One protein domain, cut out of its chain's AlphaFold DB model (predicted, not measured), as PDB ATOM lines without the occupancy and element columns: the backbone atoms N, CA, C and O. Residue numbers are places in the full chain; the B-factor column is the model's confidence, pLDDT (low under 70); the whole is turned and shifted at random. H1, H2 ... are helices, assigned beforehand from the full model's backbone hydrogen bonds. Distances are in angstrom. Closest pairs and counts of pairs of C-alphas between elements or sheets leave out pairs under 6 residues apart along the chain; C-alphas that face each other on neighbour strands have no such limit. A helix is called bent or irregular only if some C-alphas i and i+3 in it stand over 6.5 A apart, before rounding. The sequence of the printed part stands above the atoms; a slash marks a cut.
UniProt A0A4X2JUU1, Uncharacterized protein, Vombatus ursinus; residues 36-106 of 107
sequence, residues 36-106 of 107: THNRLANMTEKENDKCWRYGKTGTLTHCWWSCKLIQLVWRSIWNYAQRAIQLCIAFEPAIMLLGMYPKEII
ATOM      1  N   THR A  36     -16.423  10.268   4.643       87.31
ATOM      2  CA  THR A  36     -17.765  10.859   4.762       87.31
ATOM      3  C   THR A  36     -18.122  11.198   6.212       87.31
ATOM      4  O   THR A  36     -17.565  10.600   7.130       87.31
ATOM      5  N   HIS A  37     -19.081  12.105   6.434       86.38
ATOM      6  CA  HIS A  37     -19.502  12.506   7.790       86.38
ATOM      7  C   HIS A  37     -19.991  11.311   8.613       86.38
ATOM      8  O   HIS A  37     -19.618  11.163   9.769       86.38
ATOM      9  N   ASN A  38     -20.700  10.370   7.984       88.62
ATOM     10  CA  ASN A  38     -21.079   9.125   8.643       88.62
ATOM     11  C   ASN A  38     -19.857   8.288   9.080       88.62
ATOM     12  O   ASN A  38     -19.874   7.673  10.141       88.62
ATOM     13  N   ARG A  39     -18.772   8.258   8.293       87.75
ATOM     14  CA  ARG A  39     -17.536   7.563   8.695       87.75
ATOM     15  C   ARG A  39     -16.795   8.298   9.809       87.75
ATOM     16  O   ARG A  39     -16.280   7.622  10.688       87.75
ATOM     17  N   LEU A  40     -16.768   9.629   9.776       86.94
ATOM     18  CA  LEU A  40     -16.176  10.457  10.833       86.94
ATOM     19  C   LEU A  40     -16.900  10.254  12.161       86.94
ATOM     20  O   LEU A  40     -16.262   9.871  13.132       86.94
ATOM     21  N   ALA A  41     -18.228  10.364  12.177       88.56
ATOM     22  CA  ALA A  41     -19.049  10.108  13.363       88.56
ATOM     23  C   ALA A  41     -18.846   8.696  13.948       88.56
ATOM     24  O   ALA A  41     -18.887   8.500  15.155       88.56
ATOM     25  N   ASN A  42     -18.561   7.701  13.099       86.88
ATOM     26  CA  ASN A  42     -18.233   6.341  13.540       86.88
ATOM     27  C   ASN A  42     -16.799   6.175  14.085       86.88
ATOM     28  O   ASN A  42     -16.518   5.166  14.728       86.88
ATOM     29  N   MET A  43     -15.876   7.083  13.758       85.94
ATOM     30  CA  MET A  43     -14.492   7.080  14.260       85.94
ATOM     31  C   MET A  43     -14.341   7.945  15.513       85.94
ATOM     32  O   MET A  43     -13.519   7.646  16.372       85.94
ATOM     33  N   THR A  44     -15.121   9.021  15.604       85.50
ATOM     34  CA  THR A  44     -15.084  10.014  16.676       85.50
ATOM     35  C   THR A  44     -16.503  10.276  17.165       85.50
ATOM     36  O   THR A  44     -17.315  10.824  16.423       85.50
ATOM     37  N   GLU A  45     -16.787   9.955  18.428       74.25
ATOM     38  CA  GLU A  45     -18.143  10.012  19.011       74.25
ATOM     39  C   GLU A  45     -18.774  11.418  19.037       74.25
ATOM     40  O   GLU A  45     -19.977  11.554  19.234       74.25
ATOM     41  N   LYS A  46     -17.976  12.476  18.847       77.88
ATOM     42  CA  LYS A  46     -18.431  13.877  18.898       77.88
ATOM     43  C   LYS A  46     -18.879  14.441  17.548       77.88
ATOM     44  O   LYS A  46     -19.443  15.532  17.512       77.88
ATOM     45  N   GLU A  47     -18.591  13.750  16.452       82.94
ATOM     46  CA  GLU A  47     -18.848  14.262  15.105       82.94
ATOM     47  C   GLU A  47     -20.276  13.966  14.640       82.94
ATOM     48  O   GLU A  47     -20.841  12.907  14.911       82.94
ATOM     49  N   ASN A  48     -20.865  14.908  13.904       86.25
ATOM     50  CA  ASN A  48     -22.221  14.773  13.377       86.25
ATOM     51  C   ASN A  48     -22.220  13.868  12.136       86.25
ATOM     52  O   ASN A  48     -21.503  14.121  11.168       86.25
ATOM     53  N   ASP A  49     -23.065  12.837  12.124       90.00
ATOM     54  CA  ASP A  49     -23.162  11.893  11.008       90.00
ATOM     55  C   ASP A  49     -23.907  12.466   9.791       90.00
ATOM     56  O   ASP A  49     -23.920  11.849   8.720       90.00
ATOM     57  N   LYS A  50     -24.529  13.640   9.932       90.94
ATOM     58  CA  LYS A  50     -25.335  14.298   8.902       90.94
ATOM     59  C   LYS A  50     -24.480  14.921   7.804       90.94
ATOM     60  O   LYS A  50     -23.402  15.448   8.018       90.94
ATOM     61  N   CYS A  51     -25.002  14.918   6.589       87.62
ATOM     62  CA  CYS A  51     -24.439  15.584   5.433       87.62
ATOM     63  C   CYS A  51     -24.450  17.098   5.637       87.62
ATOM     64  O   CYS A  51     -25.520  17.688   5.811       87.62
ATOM     65  N   TRP A  52     -23.287  17.730   5.479       82.31
ATOM     66  CA  TRP A  52     -23.125  19.188   5.537       82.31
ATOM     67  C   TRP A  52     -23.993  19.977   4.546       82.31
ATOM     68  O   TRP A  52     -24.159  21.180   4.707       82.31
ATOM     69  N   ARG A  53     -24.554  19.324   3.518       84.25
ATOM     70  CA  ARG A  53     -25.395  19.976   2.502       84.25
ATOM     71  C   ARG A  53     -26.892  19.946   2.796       84.25
ATOM     72  O   ARG A  53     -27.599  20.826   2.321       84.25
ATOM     73  N   TYR A  54     -27.403  18.903   3.457       81.31
ATOM     74  CA  TYR A  54     -28.857  18.664   3.526       81.31
ATOM     75  C   TYR A  54     -29.339  17.933   4.790       81.31
ATOM     76  O   TYR A  54     -30.483  17.484   4.833       81.31
ATOM     77  N   GLY A  55     -28.484  17.758   5.803       82.25
ATOM     78  CA  GLY A  55     -28.889  17.279   7.131       82.25
ATOM     79  C   GLY A  55     -29.329  15.809   7.235       82.25
ATOM     80  O   GLY A  55     -29.553  15.334   8.342       82.25
ATOM     81  N   LYS A  56     -29.446  15.069   6.123       88.00
ATOM     82  CA  LYS A  56     -29.613  13.599   6.113       88.00
ATOM     83  C   LYS A  56     -28.286  12.912   6.419       88.00
ATOM     84  O   LYS A  56     -27.254  13.516   6.169       88.00
ATOM     85  N   THR A  57     -28.281  11.656   6.862       90.31
ATOM     86  CA  THR A  57     -27.043  10.895   7.113       90.31
ATOM     87  C   THR A  57     -26.078  10.969   5.925       90.31
ATOM     88  O   THR A  57     -26.401  10.586   4.798       90.31
ATOM     89  N   GLY A  58     -24.882  11.495   6.175       89.12
ATOM     90  CA  GLY A  58     -23.839  11.751   5.194       89.12
ATOM     91  C   GLY A  58     -23.076  10.486   4.838       89.12
ATOM     92  O   GLY A  58     -21.880  10.401   5.103       89.12
ATOM     93  N   THR A  59     -23.762   9.499   4.263       90.44
ATOM     94  CA  THR A  59     -23.120   8.332   3.649       90.44
ATOM     95  C   THR A  59     -22.427   8.723   2.342       90.44
ATOM     96  O   THR A  59     -22.711   9.767   1.753       90.44
ATOM     97  N   LEU A  60     -21.532   7.864   1.843       87.31
ATOM     98  CA  LEU A  60     -20.847   8.088   0.564       87.31
ATOM     99  C   LEU A  60     -21.845   8.233  -0.592       87.31
ATOM    100  O   LEU A  60     -21.790   9.194  -1.351       87.31
ATOM    101  N   THR A  61     -22.803   7.312  -0.678       88.75
ATOM    102  CA  THR A  61     -23.851   7.323  -1.704       88.75
ATOM    103  C   THR A  61     -24.742   8.555  -1.592       88.75
ATOM    104  O   THR A  61     -25.115   9.135  -2.610       88.75
ATOM    105  N   HIS A  62     -25.039   9.017  -0.374       90.06
ATOM    106  CA  HIS A  62     -25.775  10.258  -0.184       90.06
ATOM    107  C   HIS A  62     -24.982  11.462  -0.694       90.06
ATOM    108  O   HIS A  62     -25.475  12.219  -1.527       90.06
ATOM    109  N   CYS A  63     -23.742  11.625  -0.234       88.31
ATOM    110  CA  CYS A  63     -22.912  12.783  -0.554       88.31
ATOM    111  C   CYS A  63     -22.554  12.899  -2.042       88.31
ATOM    112  O   CYS A  63     -22.328  14.015  -2.501       88.31
ATOM    113  N   TRP A  64     -22.515  11.788  -2.783       89.00
ATOM    114  CA  TRP A  64     -22.113  11.772  -4.197       89.00
ATOM    115  C   TRP A  64     -23.247  11.526  -5.185       89.00
ATOM    116  O   TRP A  64     -23.101  11.878  -6.351       89.00
ATOM    117  N   TRP A  65     -24.382  10.980  -4.748       91.50
ATOM    118  CA  TRP A  65     -25.516  10.713  -5.630       91.50
ATOM    119  C   TRP A  65     -26.818  11.272  -5.083       91.50
ATOM    120  O   TRP A  65     -27.388  12.178  -5.677       91.50
ATOM    121  N   SER A  66     -27.321  10.742  -3.965       91.62
ATOM    122  CA  SER A  66     -28.727  10.934  -3.584       91.62
ATOM    123  C   SER A  66     -29.017  12.262  -2.865       91.62
ATOM    124  O   SER A  66     -30.171  12.546  -2.535       91.62
ATOM    125  N   CYS A  67     -27.998  13.070  -2.561       91.88
ATOM    126  CA  CYS A  67     -28.175  14.410  -2.009       91.88
ATOM    127  C   CYS A  67     -28.877  15.307  -3.035       91.88
ATOM    128  O   CYS A  67     -28.492  15.345  -4.200       91.88
ATOM    129  N   LYS A  68     -29.883  16.080  -2.606       91.31
ATOM    130  CA  LYS A  68     -30.717  16.893  -3.507       91.31
ATOM    131  C   LYS A  68     -29.895  17.875  -4.350       91.31
ATOM    132  O   LYS A  68     -30.128  17.991  -5.546       91.31
ATOM    133  N   LEU A  69     -28.912  18.546  -3.745       91.06
ATOM    134  CA  LEU A  69     -28.032  19.474  -4.467       91.06
ATOM    135  C   LEU A  69     -27.150  18.752  -5.490       91.06
ATOM    136  O   LEU A  69     -26.921  19.255  -6.582       91.06
ATOM    137  N   ILE A  70     -26.681  17.557  -5.146       91.69
ATOM    138  CA  ILE A  70     -25.829  16.746  -6.017       91.69
ATOM    139  C   ILE A  70     -26.635  16.158  -7.177       91.69
ATOM    140  O   ILE A  70     -26.165  16.171  -8.308       91.69
ATOM    141  N   GLN A  71     -27.882  15.749  -6.933       93.25
ATOM    142  CA  GLN A  71     -28.825  15.352  -7.979       93.25
ATOM    143  C   GLN A  71     -29.041  16.463  -9.011       93.25
ATOM    144  O   GLN A  71     -29.077  16.176 -10.204       93.25
ATOM    145  N   LEU A  72     -29.155  17.725  -8.582       94.69
ATOM    146  CA  LEU A  72     -29.285  18.852  -9.512       94.69
ATOM    147  C   LEU A  72     -28.047  18.995 -10.404       94.69
ATOM    148  O   LEU A  72     -28.185  19.142 -11.614       94.69
ATOM    149  N   VAL A  73     -26.848  18.886  -9.823       93.62
ATOM    150  CA  VAL A  73     -25.588  18.928 -10.581       93.62
ATOM    151  C   VAL A  73     -25.520  17.777 -11.586       93.62
ATOM    152  O   VAL A  73     -25.287  18.011 -12.771       93.62
ATOM    153  N   TRP A  74     -25.789  16.545 -11.146       94.31
ATOM    154  CA  TRP A  74     -25.749  15.373 -12.019       94.31
ATOM    155  C   TRP A  74     -26.774  15.432 -13.142       94.31
ATOM    156  O   TRP A  74     -26.444  15.050 -14.258       94.31
ATOM    157  N   ARG A  75     -27.980  15.952 -12.895       95.00
ATOM    158  CA  ARG A  75     -28.983  16.152 -13.950       95.00
ATOM    159  C   ARG A  75     -28.500  17.126 -15.018       95.00
ATOM    160  O   ARG A  75     -28.702  16.864 -16.197       95.00
ATOM    161  N   SER A  76     -27.849  18.221 -14.630       95.00
ATOM    162  CA  SER A  76     -27.281  19.173 -15.592       95.00
ATOM    163  C   SER A  76     -26.179  18.536 -16.439       95.00
ATOM    164  O   SER A  76     -26.195  18.675 -17.660       95.00
ATOM    165  N   ILE A  77     -25.266  17.792 -15.805       93.88
ATOM    166  CA  ILE A  77     -24.191  17.064 -16.498       93.88
ATOM    167  C   ILE A  77     -24.777  16.011 -17.443       93.88
ATOM    168  O   ILE A  77     -24.375  15.933 -18.598       93.88
ATOM    169  N   TRP A  78     -25.754  15.235 -16.975       94.25
ATOM    170  CA  TRP A  78     -26.428  14.206 -17.761       94.25
ATOM    171  C   TRP A  78     -27.161  14.790 -18.972       94.25
ATOM    172  O   TRP A  78     -26.942  14.333 -20.091       94.25
ATOM    173  N   ASN A  79     -27.940  15.863 -18.783       94.00
ATOM    174  CA  ASN A  79     -28.620  16.569 -19.873       94.00
ATOM    175  C   ASN A  79     -27.631  17.080 -20.930       94.00
ATOM    176  O   ASN A  79     -27.912  17.028 -22.127       94.00
ATOM    177  N   TYR A  80     -26.481  17.600 -20.494       93.31
ATOM    178  CA  TYR A  80     -25.433  18.048 -21.405       93.31
ATOM    179  C   TYR A  80     -24.807  16.871 -22.163       93.31
ATOM    180  O   TYR A  80     -24.732  16.906 -23.389       93.31
ATOM    181  N   ALA A  81     -24.415  15.812 -21.450       90.06
ATOM    182  CA  ALA A  81     -23.797  14.624 -22.032       90.06
ATOM    183  C   ALA A  81     -24.710  13.953 -23.065       90.06
ATOM    184  O   ALA A  81     -24.265  13.631 -24.163       90.06
ATOM    185  N   GLN A  82     -26.002  13.817 -22.758       90.25
ATOM    186  CA  GLN A  82     -26.984  13.244 -23.673       90.25
ATOM    187  C   GLN A  82     -27.107  14.050 -24.973       90.25
ATOM    188  O   GLN A  82     -27.180  13.466 -26.052       90.25
ATOM    189  N   ARG A  83     -27.074  15.388 -24.897       91.56
ATOM    190  CA  ARG A  83     -27.101  16.254 -26.090       91.56
ATOM    191  C   ARG A  83     -25.814  16.173 -26.902       91.56
ATOM    192  O   ARG A  83     -25.880  16.148 -28.125       91.56
ATOM    193  N   ALA A  84     -24.666  16.144 -26.230       91.88
ATOM    194  CA  ALA A  84     -23.364  16.112 -26.887       91.88
ATOM    195  C   ALA A  84     -23.106  14.775 -27.598       91.88
ATOM    196  O   ALA A  84     -22.568  14.759 -28.699       91.88
ATOM    197  N   ILE A  85     -23.496  13.663 -26.969       87.25
ATOM    198  CA  ILE A  85     -23.213  12.306 -27.456       87.25
ATOM    199  C   ILE A  85     -24.351  11.781 -28.352       87.25
ATOM    200  O   ILE A  85     -24.152  10.833 -29.103       87.25
ATOM    201  N   GLN A  86     -25.540  12.397 -28.300       85.94
ATOM    202  CA  GLN A  86     -26.742  11.965 -29.031       85.94
ATOM    203  C   GLN A  86     -27.141  10.502 -28.743       85.94
ATOM    204  O   GLN A  86     -27.761   9.837 -29.570       85.94
ATOM    205  N   LEU A  87     -26.813   9.997 -27.547       83.56
ATOM    206  CA  LEU A  87     -27.172   8.657 -27.073       83.56
ATOM    207  C   LEU A  87     -28.080   8.739 -25.846       83.56
ATOM    208  O   LEU A  87     -27.879   9.569 -24.959       83.56
ATOM    209  N   CYS A  88     -29.054   7.832 -25.761       83.75
ATOM    210  CA  CYS A  88     -29.901   7.671 -24.581       83.75
ATOM    211  C   CYS A  88     -29.124   6.966 -23.462       83.75
ATOM    212  O   CYS A  88     -29.122   5.743 -23.360       83.75
ATOM    213  N   ILE A  89     -28.457   7.750 -22.618       85.81
ATOM    214  CA  ILE A  89     -27.733   7.256 -21.444       85.81
ATOM    215  C   ILE A  89     -28.699   7.208 -20.256       85.81
ATOM    216  O   ILE A  89     -29.372   8.198 -19.969       85.81
ATOM    217  N   ALA A  90     -28.758   6.092 -19.530       90.12
ATOM    218  CA  ALA A  90     -29.580   6.000 -18.324       90.12
ATOM    219  C   ALA A  90     -29.028   6.897 -17.197       90.12
ATOM    220  O   ALA A  90     -27.817   6.976 -16.975       90.12
ATOM    221  N   PHE A  91     -29.918   7.576 -16.466       91.69
ATOM    222  CA  PHE A  91     -29.536   8.447 -15.351       91.69
ATOM    223  C   PHE A  91     -29.327   7.644 -14.062       91.69
ATOM    224  O   PHE A  91     -30.099   7.729 -13.105       91.69
ATOM    225  N   GLU A  92     -28.268   6.843 -14.049       91.94
ATOM    226  CA  GLU A  92     -27.951   5.937 -12.949       91.94
ATOM    227  C   GLU A  92     -26.591   6.245 -12.319       91.94
ATOM    228  O   GLU A  92     -25.661   6.657 -13.015       91.94
ATOM    229  N   PRO A  93     -26.424   5.998 -11.005       91.06
ATOM    230  CA  PRO A  93     -25.165   6.270 -10.322       91.06
ATOM    231  C   PRO A  93     -24.006   5.445 -10.883       91.06
ATOM    232  O   PRO A  93     -22.893   5.952 -10.940       91.06
ATOM    233  N   ALA A  94     -24.234   4.199 -11.308       90.94
ATOM    234  CA  ALA A  94     -23.172   3.361 -11.869       90.94
ATOM    235  C   ALA A  94     -22.567   3.987 -13.136       90.94
ATOM    236  O   ALA A  94     -21.349   4.016 -13.306       90.94
ATOM    237  N   ILE A  95     -23.411   4.576 -13.979       89.88
ATOM    238  CA  ILE A  95     -22.969   5.250 -15.196       89.88
ATOM    239  C   ILE A  95     -22.373   6.618 -14.849       89.88
ATOM    240  O   ILE A  95     -21.233   6.904 -15.204       89.88
ATOM    241  N   MET A  96     -23.109   7.445 -14.105       90.06
ATOM    242  CA  MET A  96     -22.731   8.839 -13.861       90.06
ATOM    243  C   MET A  96     -21.535   8.996 -12.916       90.06
ATOM    244  O   MET A  96     -20.725   9.896 -13.111       90.06
ATOM    245  N   LEU A  97     -21.409   8.143 -11.893       87.69
ATOM    246  CA  LEU A  97     -20.309   8.217 -10.924       87.69
ATOM    247  C   LEU A  97     -19.126   7.332 -11.285       87.69
ATOM    248  O   LEU A  97     -17.992   7.717 -11.014       87.69
ATOM    249  N   LEU A  98     -19.386   6.135 -11.814       86.25
ATOM    250  CA  LEU A  98     -18.347   5.121 -12.007       86.25
ATOM    251  C   LEU A  98     -17.968   4.929 -13.478       86.25
ATOM    252  O   LEU A  98     -17.023   4.198 -13.752       86.25
ATOM    253  N   GLY A  99     -18.683   5.556 -14.421       87.38
ATOM    254  CA  GLY A  99     -18.438   5.366 -15.852       87.38
ATOM    255  C   GLY A  99     -18.669   3.926 -16.308       87.38
ATOM    256  O   GLY A  99     -18.086   3.491 -17.298       87.38
ATOM    257  N   MET A 100     -19.479   3.157 -15.573       90.31
ATOM    258  CA  MET A 100     -19.773   1.765 -15.899       90.31
ATOM    259  C   MET A 100     -20.865   1.720 -16.965       90.31
ATOM    260  O   MET A 100     -22.051   1.642 -16.649       90.31
ATOM    261  N   TYR A 101     -20.458   1.807 -18.228       85.69
ATOM    262  CA  TYR A 101     -21.380   1.725 -19.356       85.69
ATOM    263  C   TYR A 101     -21.776   0.269 -19.650       85.69
ATOM    264  O   TYR A 101     -20.932  -0.630 -19.554       85.69
ATOM    265  N   PRO A 102     -23.040   0.015 -20.040       81.50
ATOM    266  CA  PRO A 102     -23.443  -1.268 -20.601       81.50
ATOM    267  C   PRO A 102     -22.566  -1.610 -21.804       81.50
ATOM    268  O   PRO A 102     -22.224  -0.732 -22.599       81.50
ATOM    269  N   LYS A 103     -22.248  -2.897 -21.975       80.62
ATOM    270  CA  LYS A 103     -21.449  -3.369 -23.118       80.62
ATOM    271  C   LYS A 103     -22.080  -3.002 -24.463       80.62
ATOM    272  O   LYS A 103     -21.356  -2.802 -25.423       80.62
ATOM    273  N   GLU A 104     -23.403  -2.857 -24.515       75.12
ATOM    274  CA  GLU A 104     -24.143  -2.441 -25.713       75.12
ATOM    275  C   GLU A 104     -23.773  -1.030 -26.210       75.12
ATOM    276  O   GLU A 104     -23.947  -0.733 -27.388       75.12
ATOM    277  N   ILE A 105     -23.275  -0.159 -25.324       73.38
ATOM    278  CA  ILE A 105     -22.916   1.233 -25.646       73.38
ATOM    279  C   ILE A 105     -21.435   1.353 -26.043       73.38
ATOM    280  O   ILE A 105     -21.062   2.261 -26.785       73.38
ATOM    281  N   ILE A 106     -20.587   0.440 -25.566       67.44
ATOM    282  CA  ILE A 106     -19.145   0.433 -25.834       67.44
ATOM    283  C   ILE A 106     -18.919  -0.269 -27.181       67.44
ATOM    284  O   ILE A 106     -18.887  -1.497 -27.238       67.44
TER     285      ILE A 106
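What this domain is: This is residues 36 to 106 of the 107 residues of an uncharacterized protein of Vombatus ursinus (UniProt A0A4X2JUU1). This is a long, loose rod of helices: the long helix H3 makes one part of its length, and the short H1 with a long loop makes the other end, with the short H2 between them. After H3 the chain folds back beside it through residues 86 to 92 to the short H4, which sits near H2 and near the first half of H3, and residues 99 to 106 make a tail with no named element. The printed part has 71 residues with four named helices, in the order H1, H2, H3, H4, and no named strand; the class is all helix. The whole is loose, with a radius of gyration of the C-alphas of 15.4 A, and the C-alphas span 48 by 23 by 12 A.

Where its parts are: Find C-alpha 37 at (-19.502, 12.506, 7.790); there H1 begins and takes residues 37 to 43, 9.8 A from first to last C-alpha. Read on through residues 44 to 59 to H2, residues 60 to 66, 9.3 A long. H2 is irregular, but only just: C-alphas 63 and 66 are 6.8 A apart. At C-alpha 68, (-30.717, 16.893, -3.507), you reach H3, residues 68 to 85, which runs 25.5 A. H4 takes residues 93 to 98, is 7.1 A long, and ends at C-alpha 98, (-18.347, 5.121, -12.007).

How they stand to each other: Start at H1, which touches no helix. It is apart from H2, but only just, with the closest C-alphas 8.1 A apart, and it is apart from H3 and H4. Next look at H2 and H3, which touch only at the corner by their link, H3 with residues 70 to 74 alone. Their closest C-alphas are those of Trp 65 and Gln 71, 6.2 A apart, and they run the same way at a steep tilt of 66 degrees. H2 and H4 only just touch, with 3 pairs of C-alphas within 8 A; the closest are those of Trp 65 and Pro 93, at 6.5 A. These two run opposite ways at a steep tilt of 44 degrees. H3 and H4 are close but not clearly touching, with the C-alphas of Trp 74 and Met 96 the closest at 7.4 A, and stand about perpendicular at 84 degrees. In H1, H2, H3 and H4 every backbone O i to N i+4 pair is within hydrogen-bond range.

The domain as a whole: The two C-alphas farthest apart are those of Glu 45 and Gln 86, 48.8 A. From C-alpha 36 to C-alpha 106 you cross 32.4 A. The printed part has no cut. The link from H1 to H2 is long, with 16 residues; the link from H2 to H3 is tight and the one from H3 to H4 is short. The mean pLDDT of the printed part is 87.8, and residue 106 alone is under 70.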